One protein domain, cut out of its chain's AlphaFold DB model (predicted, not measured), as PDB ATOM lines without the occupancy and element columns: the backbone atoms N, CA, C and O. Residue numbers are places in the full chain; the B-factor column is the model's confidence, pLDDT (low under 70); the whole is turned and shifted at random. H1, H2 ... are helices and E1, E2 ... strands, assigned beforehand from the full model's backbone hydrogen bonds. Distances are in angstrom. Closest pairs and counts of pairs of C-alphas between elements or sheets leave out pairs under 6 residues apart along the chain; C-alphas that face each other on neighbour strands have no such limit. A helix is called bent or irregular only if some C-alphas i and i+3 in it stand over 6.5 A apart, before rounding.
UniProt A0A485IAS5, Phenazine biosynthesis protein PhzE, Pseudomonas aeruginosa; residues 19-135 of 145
ATOM      1  N   ILE A  19     157.985 133.881 231.356       92.62
ATOM      2  CA  ILE A  19     159.190 134.720 231.283       92.62
ATOM      3  C   ILE A  19     158.791 136.170 231.549       92.62
ATOM      4  O   ILE A  19     158.131 136.809 230.731       92.62
ATOM      5  N   MET A  20     159.225 136.696 232.690       93.12
ATOM      6  CA  MET A  20     159.036 138.090 233.073       93.12
ATOM      7  C   MET A  20     160.160 138.928 232.461       93.12
ATOM      8  O   MET A  20     161.307 138.917 232.919       93.12
ATOM      9  N   GLY A  21     159.818 139.618 231.375       88.88
ATOM     10  CA  GLY A  21     160.771 140.318 230.520       88.88
ATOM     11  C   GLY A  21     161.445 141.542 231.157       88.88
ATOM     12  O   GLY A  21     161.042 142.021 232.222       88.88
ATOM     13  N   PRO A  22     162.484 142.076 230.494       89.69
ATOM     14  CA  PRO A  22     163.163 143.295 230.910       89.69
ATOM     15  C   PRO A  22     162.340 144.547 230.569       89.69
ATOM     16  O   PRO A  22     161.384 144.515 229.795       89.69
ATOM     17  N   GLY A  23     162.755 145.697 231.094       86.44
ATOM     18  CA  GLY A  23     162.226 146.980 230.652       86.44
ATOM     19  C   GLY A  23     162.836 148.165 231.397       86.44
ATOM     20  O   GLY A  23     163.529 147.970 232.393       86.44
ATOM     21  N   PRO A  24     162.570 149.397 230.940       83.19
ATOM     22  CA  PRO A  24     162.944 150.593 231.682       83.19
ATOM     23  C   PRO A  24     162.028 150.782 232.893       83.19
ATOM     24  O   PRO A  24     160.859 150.373 232.864       83.19
ATOM     25  N   GLY A  25     162.554 151.447 233.916       85.88
ATOM     26  CA  GLY A  25     161.808 151.856 235.099       85.88
ATOM     27  C   GLY A  25     162.636 151.736 236.371       85.88
ATOM     28  O   GLY A  25     163.698 151.109 236.386       85.88
ATOM     29  N   ASN A  26     162.137 152.356 237.434       87.38
ATOM     30  CA  ASN A  26     162.674 152.194 238.772       87.38
ATOM     31  C   ASN A  26     161.817 151.159 239.523       87.38
ATOM     32  O   ASN A  26     160.622 151.397 239.708       87.38
ATOM     33  N   PRO A  27     162.383 150.022 239.962       88.19
ATOM     34  CA  PRO A  27     161.624 148.957 240.620       88.19
ATOM     35  C   PRO A  27     160.984 149.382 241.953       88.19
ATOM     36  O   PRO A  27     160.071 148.700 242.422       88.19
ATOM     37  N   THR A  28     161.427 150.492 242.559       89.19
ATOM     38  CA  THR A  28     160.854 151.020 243.807       89.19
ATOM     39  C   THR A  28     159.662 151.957 243.589       89.19
ATOM     40  O   THR A  28     158.949 152.268 244.541       89.19
ATOM     41  N   GLU A  29     159.397 152.397 242.356       91.75
ATOM     42  CA  GLU A  29     158.308 153.332 242.045       91.75
ATOM     43  C   GLU A  29     156.982 152.594 241.821       91.75
ATOM     44  O   GLU A  29     156.423 152.596 240.728       91.75
ATOM     45  N   ILE A  30     156.464 151.962 242.880       90.19
ATOM     46  CA  ILE A  30     155.248 151.124 242.854       90.19
ATOM     47  C   ILE A  30     154.017 151.896 242.339       90.19
ATOM     48  O   ILE A  30     153.127 151.302 241.736       90.19
ATOM     49  N   GLY A  31     153.987 153.222 242.518       90.12
ATOM     50  CA  GLY A  31     152.927 154.087 241.989       90.12
ATOM     51  C   GLY A  31     152.902 154.203 240.460       90.12
ATOM     52  O   GLY A  31     151.880 154.600 239.904       90.12
ATOM     53  N   GLN A  32     153.982 153.845 239.753       92.06
ATOM     54  CA  GLN A  32     153.944 153.753 238.295       92.06
ATOM     55  C   GLN A  32     153.144 152.512 237.873       92.06
ATOM     56  O   GLN A  32     153.515 151.405 238.274       92.06
ATOM     57  N   PRO A  33     152.138 152.637 236.983       91.56
ATOM     58  CA  PRO A  33     151.263 151.522 236.610       91.56
ATOM     59  C   PRO A  33     152.012 150.256 236.178       91.56
ATOM     60  O   PRO A  33     151.701 149.156 236.623       91.56
ATOM     61  N   LYS A  34     153.066 150.413 235.367       91.00
ATOM     62  CA  LYS A  34     153.907 149.302 234.905       91.00
ATOM     63  C   LYS A  34     154.624 148.583 236.052       91.00
ATOM     64  O   LYS A  34     154.713 147.359 236.046       91.00
ATOM     65  N   ILE A  35     155.180 149.338 236.998       93.25
ATOM     66  CA  ILE A  35     155.965 148.783 238.105       93.25
ATOM     67  C   ILE A  35     155.032 148.108 239.105       93.25
ATOM     68  O   ILE A  35     155.274 146.957 239.457       93.25
ATOM     69  N   GLY A  36     153.930 148.763 239.479       93.50
ATOM     70  CA  GLY A  36     152.887 148.158 240.306       93.50
ATOM     71  C   GLY A  36     152.368 146.845 239.714       93.50
ATOM     72  O   GLY A  36     152.319 145.834 240.412       93.50
ATOM     73  N   HIS A  37     152.093 146.817 238.404       93.12
ATOM     74  CA  HIS A  37     151.683 145.598 237.698       93.12
ATOM     75  C   HIS A  37     152.729 144.481 237.785       93.12
ATOM     76  O   HIS A  37     152.385 143.335 238.058       93.12
ATOM     77  N   LEU A  38     154.015 144.798 237.598       94.00
ATOM     78  CA  LEU A  38     155.100 143.817 237.732       94.00
ATOM     79  C   LEU A  38     155.192 143.239 239.151       94.00
ATOM     80  O   LEU A  38     155.387 142.033 239.292       94.00
ATOM     81  N   HIS A  39     155.027 144.067 240.187       95.00
ATOM     82  CA  HIS A  39     154.989 143.600 241.580       95.00
ATOM     83  C   HIS A  39     153.827 142.628 241.807       95.00
ATOM     84  O   HIS A  39     154.031 141.560 242.381       95.00
ATOM     85  N   LEU A  40     152.626 142.955 241.320       94.12
ATOM     86  CA  LEU A  40     151.450 142.086 241.446       94.12
ATOM     87  C   LEU A  40     151.624 140.763 240.693       94.12
ATOM     88  O   LEU A  40     151.368 139.697 241.254       94.12
ATOM     89  N   ALA A  41     152.109 140.820 239.452       93.81
ATOM     90  CA  ALA A  41     152.365 139.647 238.625       93.81
ATOM     91  C   ALA A  41     153.359 138.687 239.295       93.81
ATOM     92  O   ALA A  41     153.089 137.495 239.416       93.81
ATOM     93  N   ILE A  42     154.486 139.209 239.786       94.25
ATOM     94  CA  ILE A  42     155.516 138.392 240.437       94.25
ATOM     95  C   ILE A  42     155.009 137.799 241.753       94.25
ATOM     96  O   ILE A  42     155.234 136.618 242.003       94.25
ATOM     97  N   ARG A  43     154.289 138.575 242.573       93.19
ATOM     98  CA  ARG A  43     153.687 138.056 243.811       93.19
ATOM     99  C   ARG A  43     152.693 136.932 243.536       93.19
ATOM    100  O   ARG A  43     152.732 135.936 244.245       93.19
ATOM    101  N   SER A  44     151.880 137.064 242.487       92.19
ATOM    102  CA  SER A  44     150.916 136.028 242.088       92.19
ATOM    103  C   SER A  44     151.630 134.740 241.664       92.19
ATOM    104  O   SER A  44     151.320 133.662 242.161       92.19
ATOM    105  N   LEU A  45     152.671 134.853 240.827       91.88
ATOM    106  CA  LEU A  45     153.485 133.706 240.406       91.88
ATOM    107  C   LEU A  45     154.164 133.006 241.593       91.88
ATOM    108  O   LEU A  45     154.218 131.776 241.625       91.88
ATOM    109  N   LEU A  46     154.653 133.775 242.574       90.56
ATOM    110  CA  LEU A  46     155.229 133.237 243.808       90.56
ATOM    111  C   LEU A  46     154.175 132.523 244.666       90.56
ATOM    112  O   LEU A  46     154.412 131.388 245.077       90.56
ATOM    113  N   SER A  47     153.009 133.139 244.902       89.94
ATOM    114  CA  SER A  47     151.948 132.547 245.731       89.94
ATOM    115  C   SER A  47     151.350 131.286 245.113       89.94
ATOM    116  O   SER A  47     151.045 130.328 245.818       89.94
ATOM    117  N   GLU A  48     151.222 131.263 243.788       89.44
ATOM    118  CA  GLU A  48     150.714 130.119 243.026       89.44
ATOM    119  C   GLU A  48     151.802 129.066 242.749       89.44
ATOM    120  O   GLU A  48     151.518 128.024 242.161       89.44
ATOM    121  N   ARG A  49     153.052 129.324 243.167       87.62
ATOM    122  CA  ARG A  49     154.222 128.459 242.941       87.62
ATOM    123  C   ARG A  49     154.410 128.086 241.468       87.62
ATOM    124  O   ARG A  49     154.822 126.970 241.143       87.62
ATOM    125  N   ARG A  50     154.106 129.018 240.563       88.00
ATOM    126  CA  ARG A  50     154.232 128.789 239.119       88.00
ATOM    127  C   ARG A  50     155.692 128.922 238.695       88.00
ATOM    128  O   ARG A  50     156.359 129.855 239.138       88.00
ATOM    129  N   PRO A  51     156.204 128.060 237.805       88.75
ATOM    130  CA  PRO A  51     157.543 128.233 237.258       88.75
ATOM    131  C   PRO A  51     157.649 129.535 236.451       88.75
ATOM    132  O   PRO A  51     156.892 129.756 235.500       88.75
ATOM    133  N   PHE A  52     158.613 130.394 236.793       92.12
ATOM    134  CA  PHE A  52     158.908 131.592 236.009       92.12
ATOM    135  C   PHE A  52     160.386 131.990 236.034       92.12
ATOM    136  O   PHE A  52     161.131 131.647 236.951       92.12
ATOM    137  N   LEU A  53     160.801 132.745 235.016       90.25
ATOM    138  CA  LEU A  53     162.124 133.352 234.893       90.25
ATOM    139  C   LEU A  53     161.985 134.875 234.848       90.25
ATOM    140  O   LEU A  53     161.329 135.405 233.955       90.25
ATOM    141  N   ALA A  54     162.628 135.585 235.774       91.12
ATOM    142  CA  ALA A  54     162.620 137.043 235.815       91.12
ATOM    143  C   ALA A  54     163.935 137.634 235.300       91.12
ATOM    144  O   ALA A  54     165.014 137.255 235.746       91.12
ATOM    145  N   VAL A  55     163.848 138.589 234.369       88.00
ATOM    146  CA  VAL A  55     165.017 139.170 233.693       88.00
ATOM    147  C   VAL A  55     165.115 140.676 233.950       88.00
ATOM    148  O   VAL A  55     164.141 141.415 233.816       88.00
ATOM    149  N   CYS A  56     166.318 141.149 234.289       87.12
ATOM    150  CA  CYS A  56     166.663 142.563 234.498       87.12
ATOM    151  C   CYS A  56     165.711 143.308 235.457       87.12
ATOM    152  O   CYS A  56     165.802 143.107 236.666       87.12
ATOM    153  N   LEU A  57     164.806 144.159 234.957       89.50
ATOM    154  CA  LEU A  57     163.851 144.894 235.795       89.50
ATOM    155  C   LEU A  57     162.960 143.938 236.590       89.50
ATOM    156  O   LEU A  57     162.779 144.125 237.789       89.50
ATOM    157  N   SER A  58     162.458 142.882 235.951       92.44
ATOM    158  CA  SER A  58     161.638 141.881 236.635       92.44
ATOM    159  C   SER A  58     162.432 141.154 237.722       92.44
ATOM    160  O   SER A  58     161.891 140.866 238.783       92.44
ATOM    161  N   HIS A  59     163.732 140.920 237.509       89.94
ATOM    162  CA  HIS A  59     164.619 140.354 238.537       89.94
ATOM    163  C   HIS A  59     164.812 141.304 239.729       89.94
ATOM    164  O   HIS A  59     164.834 140.878 240.882       89.94
ATOM    165  N   GLN A  60     164.908 142.610 239.476       91.25
ATOM    166  CA  GLN A  60     164.995 143.617 240.538       91.25
ATOM    167  C   GLN A  60     163.698 143.681 241.357       91.25
ATOM    168  O   GLN A  60     163.753 143.724 242.583       91.25
ATOM    169  N   VAL A  61     162.539 143.641 240.693       93.38
ATOM    170  CA  VAL A  61     161.229 143.591 241.361       93.38
ATOM    171  C   VAL A  61     161.071 142.301 242.165       93.38
ATOM    172  O   VAL A  61     160.644 142.357 243.316       93.38
ATOM    173  N   LEU A  62     161.473 141.154 241.606       92.56
ATOM    174  CA  LEU A  62     161.512 139.884 242.331       92.56
ATOM    175  C   LEU A  62     162.374 140.001 243.588       92.56
ATOM    176  O   LEU A  62     161.921 139.646 244.667       92.56
ATOM    177  N   SER A  63     163.576 140.562 243.470       91.31
ATOM    178  CA  SER A  63     164.482 140.745 244.606       91.31
ATOM    179  C   SER A  63     163.829 141.562 245.730       91.31
ATOM    180  O   SER A  63     163.887 141.147 246.883       91.31
ATOM    181  N   LEU A  64     163.127 142.652 245.398       91.38
ATOM    182  CA  LEU A  64     162.346 143.422 246.378       91.38
ATOM    183  C   LEU A  64     161.209 142.602 247.006       91.38
ATOM    184  O   LEU A  64     160.997 142.683 248.212       91.38
ATOM    185  N   CYS A  65     160.480 141.811 246.211       90.81
ATOM    186  CA  CYS A  65     159.409 140.943 246.720       90.81
ATOM    187  C   CYS A  65     159.937 139.875 247.688       90.81
ATOM    188  O   CYS A  65     159.213 139.467 248.588       90.81
ATOM    189  N   LEU A  66     161.192 139.456 247.520       88.38
ATOM    190  CA  LEU A  66     161.885 138.514 248.399       88.38
ATOM    191  C   LEU A  66     162.572 139.192 249.599       88.38
ATOM    192  O   LEU A  66     163.281 138.528 250.349       88.38
ATOM    193  N   GLY A  67     162.400 140.505 249.781       88.06
ATOM    194  CA  GLY A  67     162.991 141.251 250.895       88.06
ATOM    195  C   GLY A  67     164.482 141.565 250.737       88.06
ATOM    196  O   GLY A  67     165.132 141.925 251.715       88.06
ATOM    197  N   LEU A  68     165.041 141.435 249.531       87.44
ATOM    198  CA  LEU A  68     166.420 141.829 249.251       87.44
ATOM    199  C   LEU A  68     166.519 143.335 248.990       87.44
ATOM    200  O   LEU A  68     165.697 143.923 248.283       87.44
ATOM    201  N   ASP A  69     167.597 143.941 249.484       85.31
ATOM    202  CA  ASP A  69     167.905 145.342 249.213       85.31
ATOM    203  C   ASP A  69     168.321 145.540 247.752       85.31
ATOM    204  O   ASP A  69     169.142 144.794 247.208       85.31
ATOM    205  N   LEU A  70     167.843 146.623 247.138       84.81
ATOM    206  CA  LEU A  70     168.381 147.112 245.873       84.81
ATOM    207  C   LEU A  70     169.338 148.272 246.115       84.81
ATOM    208  O   LEU A  70     168.974 149.297 246.686       84.81
ATOM    209  N   GLN A  71     170.552 148.149 245.590       82.38
ATOM    210  CA  GLN A  71     171.526 149.227 245.589       82.38
ATOM    211  C   GLN A  71     171.653 149.820 244.188       82.38
ATOM    212  O   GLN A  71     171.880 149.116 243.196       82.38
ATOM    213  N   ARG A  72     171.545 151.148 244.105       79.50
ATOM    214  CA  ARG A  72     171.910 151.884 242.896       79.50
ATOM    215  C   ARG A  72     173.425 151.829 242.726       79.50
ATOM    216  O   ARG A  72     174.169 152.173 243.645       79.50
ATOM    217  N   ARG A  73     173.890 151.400 241.556       71.75
ATOM    218  CA  ARG A  73     175.323 151.393 241.243       71.75
ATOM    219  C   ARG A  73     175.776 152.820 240.935       71.75
ATOM    220  O   ARG A  73     175.054 153.559 240.269       71.75
ATOM    221  N   GLN A  74     176.961 153.190 241.428       65.75
ATOM    222  CA  GLN A  74     177.581 154.487 241.122       65.75
ATOM    223  C   GLN A  74     177.857 154.619 239.620       65.75
ATOM    224  O   GLN A  74     177.551 155.644 239.024       65.75
ATOM    225  N   GLU A  75     178.328 153.536 239.000       68.50
ATOM    226  CA  GLU A  75     178.466 153.412 237.551       68.50
ATOM    227  C   GLU A  75     177.411 152.427 237.026       68.50
ATOM    228  O   GLU A  75     177.430 151.244 237.396       68.50
ATOM    229  N   PRO A  76     176.453 152.868 236.194       68.62
ATOM    230  CA  PRO A  76     175.512 151.969 235.536       68.62
ATOM    231  C   PRO A  76     176.250 150.947 234.660       68.62
ATOM    232  O   PRO A  76     177.143 151.304 233.898       68.62
ATOM    233  N   ASN A  77     175.865 149.671 234.723       67.50
ATOM    234  CA  ASN A  77     176.328 148.689 233.745       67.50
ATOM    235  C   ASN A  77     175.422 148.802 232.513       67.50
ATOM    236  O   ASN A  77     174.436 148.078 232.426       67.50
ATOM    237  N   GLN A  78     175.698 149.737 231.607       73.06
ATOM    238  CA  GLN A  78     174.943 149.888 230.360       73.06
ATOM    239  C   GLN A  78     175.768 149.330 229.202       73.06
ATOM    240  O   GLN A  78     176.776 149.921 228.827       73.06
ATOM    241  N   GLY A  79     175.365 148.177 228.659       70.12
ATOM    242  CA  GLY A  79     176.029 147.568 227.503       70.12
ATOM    243  C   GLY A  79     177.403 146.974 227.795       70.12
ATOM    244  O   GLY A  79     178.235 146.889 226.897       70.12
ATOM    245  N   VAL A  80     177.655 146.556 229.037       75.19
ATOM    246  CA  VAL A  80     178.939 145.957 229.429       75.19
ATOM    247  C   VAL A  80     178.821 144.444 229.529       75.19
ATOM    248  O   VAL A  80     177.927 143.927 230.196       75.19
ATOM    249  N   GLN A  81     179.747 143.724 228.899       81.56
ATOM    250  CA  GLN A  81     179.886 142.284 229.096       81.56
ATOM    251  C   GLN A  81     180.827 142.033 230.273       81.56
ATOM    252  O   GLN A  81     181.933 142.576 230.312       81.56
ATOM    253  N   LYS A  82     180.405 141.216 231.235       77.81
ATOM    254  CA  LYS A  82     181.235 140.834 232.378       77.81
ATOM    255  C   LYS A  82     181.153 139.337 232.617       77.81
ATOM    256  O   LYS A  82     180.132 138.714 232.338       77.81
ATOM    257  N   GLN A  83     182.243 138.779 233.127       81.12
ATOM    258  CA  GLN A  83     182.263 137.407 233.606       81.12
ATOM    259  C   GLN A  83     181.714 137.368 235.033       81.12
ATOM    260  O   GLN A  83     182.119 138.181 235.865       81.12
ATOM    261  N   ILE A  84     180.793 136.446 235.290       81.62
ATOM    262  CA  ILE A  84     180.224 136.177 236.608       81.62
ATOM    263  C   ILE A  84     180.358 134.700 236.947       81.62
ATOM    264  O   ILE A  84     180.454 133.866 236.051       81.62
ATOM    265  N   ASP A  85     180.337 134.395 238.238       77.94
ATOM    266  CA  ASP A  85     180.018 133.053 238.705       77.94
ATOM    267  C   ASP A  85     178.491 132.930 238.799       77.94
ATOM    268  O   ASP A  85     177.835 133.680 239.532       77.94
ATOM    269  N   LEU A  86     177.924 132.053 237.975       78.62
ATOM    270  CA  LEU A  86     176.507 131.733 237.928       78.62
ATOM    271  C   LEU A  86     176.320 130.303 238.439       78.62
ATOM    272  O   LEU A  86     176.421 129.348 237.674       78.62
ATOM    273  N   PHE A  87     176.060 130.169 239.740       80.62
ATOM    274  CA  PHE A  87     175.889 128.881 240.420       80.62
ATOM    275  C   PHE A  87     177.059 127.907 240.177       80.62
ATOM    276  O   PHE A  87     176.852 126.734 239.870       80.62
ATOM    277  N   GLY A  88     178.297 128.398 240.301       77.06
ATOM    278  CA  GLY A  88     179.522 127.617 240.121       77.06
ATOM    279  C   GLY A  88     180.011 127.508 238.674       77.06
ATOM    280  O   GLY A  88     181.054 126.898 238.432       77.06
ATOM    281  N   ALA A  89     179.290 128.090 237.710       78.06
ATOM    282  CA  ALA A  89     179.716 128.181 236.317       78.06
ATOM    283  C   ALA A  89     180.195 129.599 235.980       78.06
ATOM    284  O   ALA A  89     179.491 130.584 236.199       78.06
ATOM    285  N   ALA A  90     181.397 129.713 235.417       84.12
ATOM    286  CA  ALA A  90     181.937 130.988 234.965       84.12
ATOM    287  C   ALA A  90     181.322 131.396 233.614       84.12
ATOM    288  O   ALA A  90     181.687 130.852 232.576       84.12
ATOM    289  N   GLU A  91     180.448 132.402 233.618       82.62
ATOM    290  CA  GLU A  91     179.657 132.812 232.452       82.62
ATOM    291  C   GLU A  91     179.914 134.269 232.053       82.62
ATOM    292  O   GLU A  91     180.011 135.156 232.902       82.62
ATOM    293  N   ARG A  92     179.993 134.554 230.745       82.25
ATOM    294  CA  ARG A  92     180.139 135.926 230.216       82.25
ATOM    295  C   ARG A  92     178.785 136.491 229.801       82.25
ATOM    296  O   ARG A  92     178.314 136.228 228.697       82.25
ATOM    297  N   VAL A  93     178.207 137.351 230.635       81.88
ATOM    298  CA  VAL A  93     176.865 137.913 230.421       81.88
ATOM    299  C   VAL A  93     176.897 139.421 230.174       81.88
ATOM    300  O   VAL A  93     177.777 140.141 230.652       81.88
ATOM    301  N   GLY A  94     175.934 139.907 229.389       79.00
ATOM    302  CA  GLY A  94     175.720 141.332 229.148       79.00
ATOM    303  C   GLY A  94     174.864 141.958 230.247       79.00
ATOM    304  O   GLY A  94     173.805 141.434 230.589       79.00
ATOM    305  N   PHE A  95     175.298 143.095 230.778       75.12
ATOM    306  CA  PHE A  95     174.570 143.850 231.789       75.12
ATOM    307  C   PHE A  95     173.997 145.147 231.211       75.12
ATOM    308  O   PHE A  95     174.691 145.903 230.529       75.12
ATOM    309  N   TYR A  96     172.725 145.387 231.538       74.25
ATOM    310  CA  TYR A  96     171.959 146.596 231.219       74.25
ATOM    311  C   TYR A  96     171.164 147.027 232.452       74.25
ATOM    312  O   TYR A  96     169.935 146.965 232.480       74.25
ATOM    313  N   ASN A  97     171.866 147.374 233.529       72.00
ATOM    314  CA  ASN A  97     171.233 147.676 234.806       72.00
ATOM    315  C   ASN A  97     171.918 148.809 235.578       72.00
ATOM    316  O   ASN A  97     173.141 148.886 235.708       72.00
ATOM    317  N   THR A  98     171.074 149.659 236.161       73.50
ATOM    318  CA  THR A  98     171.470 150.733 237.084       73.50
ATOM    319  C   THR A  98     171.324 150.298 238.548       73.50
ATOM    320  O   THR A  98     172.073 150.761 239.407       73.50
ATOM    321  N   PHE A  99     170.404 149.373 238.833       76.94
ATOM    322  CA  PHE A  99     170.174 148.798 240.158       76.94
ATOM    323  C   PHE A  99     170.637 147.343 240.201       76.94
ATOM    324  O   PHE A  99     170.508 146.613 239.214       76.94
ATOM    325  N   ALA A 100     171.176 146.919 241.338       80.44
ATOM    326  CA  ALA A 100     171.533 145.532 241.599       80.44
ATOM    327  C   ALA A 100     171.012 145.112 242.973       80.44
ATOM    328  O   ALA A 100     171.099 145.883 243.929       80.44
ATOM    329  N   ALA A 101     170.485 143.892 243.055       83.50
ATOM    330  CA  ALA A 101     170.124 143.289 244.326       83.50
ATOM    331  C   ALA A 101     171.378 142.931 245.120       83.50
ATOM    332  O   ALA A 101     172.372 142.472 244.545       83.50
ATOM    333  N   ARG A 102     171.315 143.143 246.433       81.94
ATOM    334  CA  ARG A 102     172.352 142.773 247.387       81.94
ATOM    335  C   ARG A 102     171.808 141.693 248.309       81.94
ATOM    336  O   ARG A 102     170.794 141.891 248.968       81.94
ATOM    337  N   ALA A 103     172.532 140.587 248.390       82.88
ATOM    338  CA  ALA A 103     172.298 139.531 249.358       82.88
ATOM    339  C   ALA A 103     173.564 139.320 250.195       82.88
ATOM    340  O   ALA A 103     174.677 139.419 249.676       82.88
ATOM    341  N   LEU A 104     173.389 139.053 251.489       79.81
ATOM    342  CA  LEU A 104     174.489 138.712 252.401       79.81
ATOM    343  C   LEU A 104     174.764 137.204 252.445       79.81
ATOM    344  O   LEU A 104     175.819 136.785 252.908       79.81
ATOM    345  N   GLN A 105     173.807 136.402 251.981       82.06
ATOM    346  CA  GLN A 105     173.819 134.948 252.042       82.06
ATOM    347  C   GLN A 105     173.553 134.379 250.647       82.06
ATOM    348  O   GLN A 105     172.844 134.994 249.849       82.06
ATOM    349  N   ASP A 106     174.107 133.200 250.376       82.06
ATOM    350  CA  ASP A 106     173.915 132.470 249.109       82.06
ATOM    351  C   ASP A 106     172.601 131.677 249.096       82.06
ATOM    352  O   ASP A 106     172.195 131.127 248.076       82.06
ATOM    353  N   ARG A 107     171.920 131.618 250.242       85.25
ATOM    354  CA  ARG A 107     170.618 130.990 250.403       85.25
ATOM    355  C   ARG A 107     169.799 131.775 251.414       85.25
ATOM    356  O   ARG A 107     170.309 132.102 252.481       85.25
ATOM    357  N   ILE A 108     168.543 132.044 251.080       85.31
ATOM    358  CA  ILE A 108     167.558 132.628 251.993       85.31
ATOM    359  C   ILE A 108     166.344 131.708 252.082       85.31
ATOM    360  O   ILE A 108     166.049 130.961 251.148       85.31
ATOM    361  N   GLU A 109     165.642 131.763 253.204       84.88
ATOM    362  CA  GLU A 109     164.410 131.013 253.413       84.88
ATOM    363  C   GLU A 109     163.258 131.994 253.579       84.88
ATOM    364  O   GLU A 109     163.263 132.837 254.475       84.88
ATOM    365  N   ILE A 110     162.291 131.913 252.669       82.81
ATOM    366  CA  ILE A 110     161.109 132.766 252.673       82.81
ATOM    367  C   ILE A 110     159.924 131.871 253.039       82.81
ATOM    368  O   ILE A 110     159.611 130.982 252.252       82.81
ATOM    369  N   PRO A 111     159.245 132.072 254.183       77.88
ATOM    370  CA  PRO A 111     158.203 131.157 254.664       77.88
ATOM    371  C   PRO A 111     157.113 130.815 253.634       77.88
ATOM    372  O   PRO A 111     156.626 129.689 253.589       77.88
ATOM    373  N   GLU A 112     156.755 131.772 252.779       77.06
ATOM    374  CA  GLU A 112     155.683 131.633 251.782       77.06
ATOM    375  C   GLU A 112     156.153 130.985 250.465       77.06
ATOM    376  O   GLU A 112     155.350 130.386 249.747       77.06
ATOM    377  N   VAL A 113     157.452 131.069 250.155       79.25
ATOM    378  CA  VAL A 113     158.038 130.644 248.867       79.25
ATOM    379  C   VAL A 113     158.887 129.377 249.011       79.25
ATOM    380  O   VAL A 113     158.901 128.537 248.114       79.25
ATOM    381  N   GLY A 114     159.565 129.211 250.144       81.62
ATOM    382  CA  GLY A 114     160.547 128.164 250.406       81.62
ATOM    383  C   GLY A 114     161.999 128.652 250.268       81.62
ATOM    384  O   GLY A 114     162.266 129.858 250.327       81.62
ATOM    385  N   PRO A 115     162.960 127.722 250.124       82.44
ATOM    386  CA  PRO A 115     164.371 128.057 249.999       82.44
ATOM    387  C   PRO A 115     164.691 128.669 248.630       82.44
ATOM    388  O   PRO A 115     164.297 128.153 247.584       82.44
ATOM    389  N   ILE A 116     165.469 129.747 248.640       84.38
ATOM    390  CA  ILE A 116     165.906 130.464 247.442       84.38
ATOM    391  C   ILE A 116     167.424 130.500 247.429       84.38
ATOM    392  O   ILE A 116     168.047 130.933 248.397       84.38
ATOM    393  N   GLU A 117     168.010 130.058 246.323       84.06
ATOM    394  CA  GLU A 117     169.445 130.119 246.083       84.06
ATOM    395  C   GLU A 117     169.792 131.434 245.389       84.06
ATOM    396  O   GLU A 117     169.089 131.903 244.491       84.06
ATOM    397  N   ILE A 118     170.889 132.049 245.803       83.81
ATOM    398  CA  ILE A 118     171.345 133.335 245.299       83.81
ATOM    399  C   ILE A 118     172.784 133.175 244.834       83.81
ATOM    400  O   ILE A 118     173.704 133.045 245.635       83.81
ATOM    401  N   SER A 119     172.985 133.251 243.525       81.19
ATOM    402  CA  SER A 119     174.302 133.447 242.936       81.19
ATOM    403  C   SER A 119     174.707 134.897 243.155       81.19
ATOM    404  O   SER A 119     174.055 135.809 242.650       81.19
ATOM    405  N   ARG A 120     175.774 135.140 243.907       79.50
ATOM    406  CA  ARG A 120     176.317 136.484 244.138       79.50
ATOM    407  C   ARG A 120     177.828 136.472 244.003       79.50
ATOM    408  O   ARG A 120     178.470 135.437 244.128       79.50
ATOM    409  N   ASP A 121     178.401 137.653 243.819       70.31
ATOM    410  CA  ASP A 121     179.845 137.808 243.942       70.31
ATOM    411  C   ASP A 121     180.242 137.725 245.427       70.31
ATOM    412  O   ASP A 121     179.776 138.508 246.263       70.31
ATOM    413  N   ALA A 122     181.073 136.737 245.762       58.91
ATOM    414  CA  ALA A 122     181.534 136.488 247.123       58.91
ATOM    415  C   ALA A 122     182.592 137.499 247.598       58.91
ATOM    416  O   ALA A 122     182.869 137.564 248.798       58.91
ATOM    417  N   ARG A 123     183.186 138.301 246.699       52.66
ATOM    418  CA  ARG A 123     184.198 139.289 247.092       52.66
ATOM    419  C   ARG A 123     183.542 140.570 247.615       52.66
ATOM    420  O   ARG A 123     182.789 141.219 246.884       52.66
ATOM    421  N   PRO A 124     183.867 141.017 248.843       43.44
ATOM    422  CA  PRO A 124     183.456 142.334 249.290       43.44
ATOM    423  C   PRO A 124     184.161 143.392 248.430       43.44
ATOM    424  O   PRO A 124     185.381 143.396 248.305       43.44
ATOM    425  N   ALA A 125     183.363 144.299 247.866       43.16
ATOM    426  CA  ALA A 125     183.765 145.551 247.220       43.16
ATOM    427  C   ALA A 125     184.481 145.474 245.851       43.16
ATOM    428  O   ALA A 125     185.619 145.906 245.712       43.16
ATOM    429  N   ARG A 126     183.734 145.128 244.786       37.16
ATOM    430  CA  ARG A 126     183.569 146.026 243.612       37.16
ATOM    431  C   ARG A 126     182.383 145.629 242.718       37.16
ATOM    432  O   ARG A 126     182.524 145.324 241.542       37.16
ATOM    433  N   SER A 127     181.160 145.777 243.232       44.50
ATOM    434  CA  SER A 127     179.953 146.007 242.411       44.50
ATOM    435  C   SER A 127     179.660 144.972 241.295       44.50
ATOM    436  O   SER A 127     179.760 145.298 240.111       44.50
ATOM    437  N   MET A 128     179.205 143.764 241.631       47.56
ATOM    438  CA  MET A 128     178.629 142.813 240.658       47.56
ATOM    439  C   MET A 128     177.229 142.354 241.115       47.56
ATOM    440  O   MET A 128     176.989 142.326 242.321       47.56
ATOM    441  N   PRO A 129     176.272 142.068 240.205       47.28
ATOM    442  CA  PRO A 129     174.884 141.774 240.588       47.28
ATOM    443  C   PRO A 129     174.679 140.340 241.084       47.28
ATOM    444  O   PRO A 129     175.351 139.428 240.613       47.28
ATOM    445  N   CYS A 130     173.699 140.144 241.972       44.12
ATOM    446  CA  CYS A 130     173.217 138.817 242.364       44.12
ATOM    447  C   CYS A 130     172.181 138.286 241.348       44.12
ATOM    448  O   CYS A 130     171.323 139.057 240.910       44.12
ATOM    449  N   ALA A 131     172.210 136.995 241.012       52.56
ATOM    450  CA  ALA A 131     171.174 136.254 240.289       52.56
ATOM    451  C   ALA A 131     170.500 135.256 241.249       52.56
ATOM    452  O   ALA A 131     171.169 134.417 241.836       52.56
ATOM    453  N   GLY A 132     169.185 135.362 241.444       42.41
ATOM    454  CA  GLY A 132     168.421 134.486 242.342       42.41
ATOM    455  C   GLY A 132     167.709 133.386 241.562       42.41
ATOM    456  O   GLY A 132     167.129 133.661 240.512       42.41
ATOM    457  N   ARG A 133     167.733 132.156 242.072       43.19
ATOM    458  CA  ARG A 133     166.978 131.010 241.565       43.19
ATOM    459  C   ARG A 133     166.126 130.456 242.705       43.19
ATOM    460  O   ARG A 133     166.645 130.062 243.744       43.19
ATOM    461  N   ALA A 134     164.811 130.428 242.516       39.38
ATOM    462  CA  ALA A 134     163.925 129.681 243.401       39.38
ATOM    463  C   ALA A 134     164.014 128.196 243.019       39.38
ATOM    464  O   ALA A 134     163.756 127.837 241.868       39.38
ATOM    465  N   SER A 135     164.420 127.348 243.962       37.72
ATOM    466  CA  SER A 135     164.417 125.897 243.773       37.72
ATOM    467  C   SER A 135     163.067 125.340 244.248       37.72
ATOM    468  O   SER A 135     162.598 125.737 245.315       37.72
TER     469      SER A 135
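Overview. This is residues 19 to 135 of the 145 residues of the protein "Phenazine biosynthesis protein PhzE" of Pseudomonas aeruginosa (UniProt A0A485IAS5). A short helix, H2, sits in the middle of a compact body, with the longer helix H1 packed on one side of it and the starting end of a long, sharply bent two-strand hairpin, E2 and E3, on another. A small antiparallel sheet, E4, E5 and E6, makes a further wall that H2 only grazes, and the tip of the bent hairpin comes round to the end of E5 at Leu 86 and Ser 119. The printed part has 117 residues with two named helices and six named strands, in the order H1 E1 H2 E2 E3 E4 E5 E6, and its class is mixed, helices and strands. The radius of gyration of the C-alphas is 13.7 A, and the rounded outline spans 34 by 29 by 22 A.

Arrangement. Residues 19 to 32 have no named element, but residues 19 to 20 form a short parallel pairing with residues 53 to 54 of E1, residues 52 to 54, which pairs with no named strand. H1, residues 33 to 47, touches H2, residues 57 to 65, with its residues 38 to 43 alone. Their closest C-alphas, of His 39 and Val 61, are 6.2 A apart, and the helices run the same way at a steep tilt of 59 degrees. In both helices every O i to N i+4 pair is within hydrogen-bond range. Next come E2, residues 69 to 86, and E3, residues 89 to 102, an antiparallel hairpin with N 71 and O 100 at 2.9 A and N 84 and O 91 at 2.8 A. E2 bends by 127 degrees at residue 79, and E3 bends by 127 degrees at residue 98. The closest C-alphas of H2 and E3 are those of Ser 63 and Ala 101, 6.2 A apart. E4, residues 107 to 110, E5, residues 114 to 119, and E6, residues 131 to 134, form a meander, each strand the antiparallel neighbour of the one before. Within range are N 108 and O 116 of E4 and E5 at 2.9 A, and N 119 and O 131 of E5 and E6 at 2.7 A. E4 and E6 are the edge strands. H2 is on this sheet but only grazes it with its residues 59 to 63, while H1 is not on it. The closest C-alphas of E2 and E5, of Leu 86 and Ser 119, are 5.7 A apart. E1 and E6 are near each other, and H1 is apart from E2 and E3.

Along the chain. H1 begins at C-alpha 33 at (151.263, 151.522, 236.610) and is 21.1 A long from first to last C-alpha. E1 is 6.6 A long and H2 is 12.4 A long. E2, the longest strand by residues, begins at C-alpha 69 at (167.905, 145.342, 249.213); from first to last C-alpha, E2 and E3 each measure 19.7 A. E4 is 9.9 A long, E5 16.5 A and E6 10.3 A, and E6 ends at C-alpha 134 at (163.925, 129.681, 243.401).

Size, cuts and confidence. The two C-alphas farthest apart are those of Gly 31 and Ala 90, at 37.7 A. The printed part has no cut. The link from E5 to E6, with 11 residues between them, is long, and the other links between named elements are tight. The mean pLDDT of the printed part is 79.9. It is under 70 at residues 74 to 77, which belong to E2, and at residues 122 to 135, and the mean for E6 is 44.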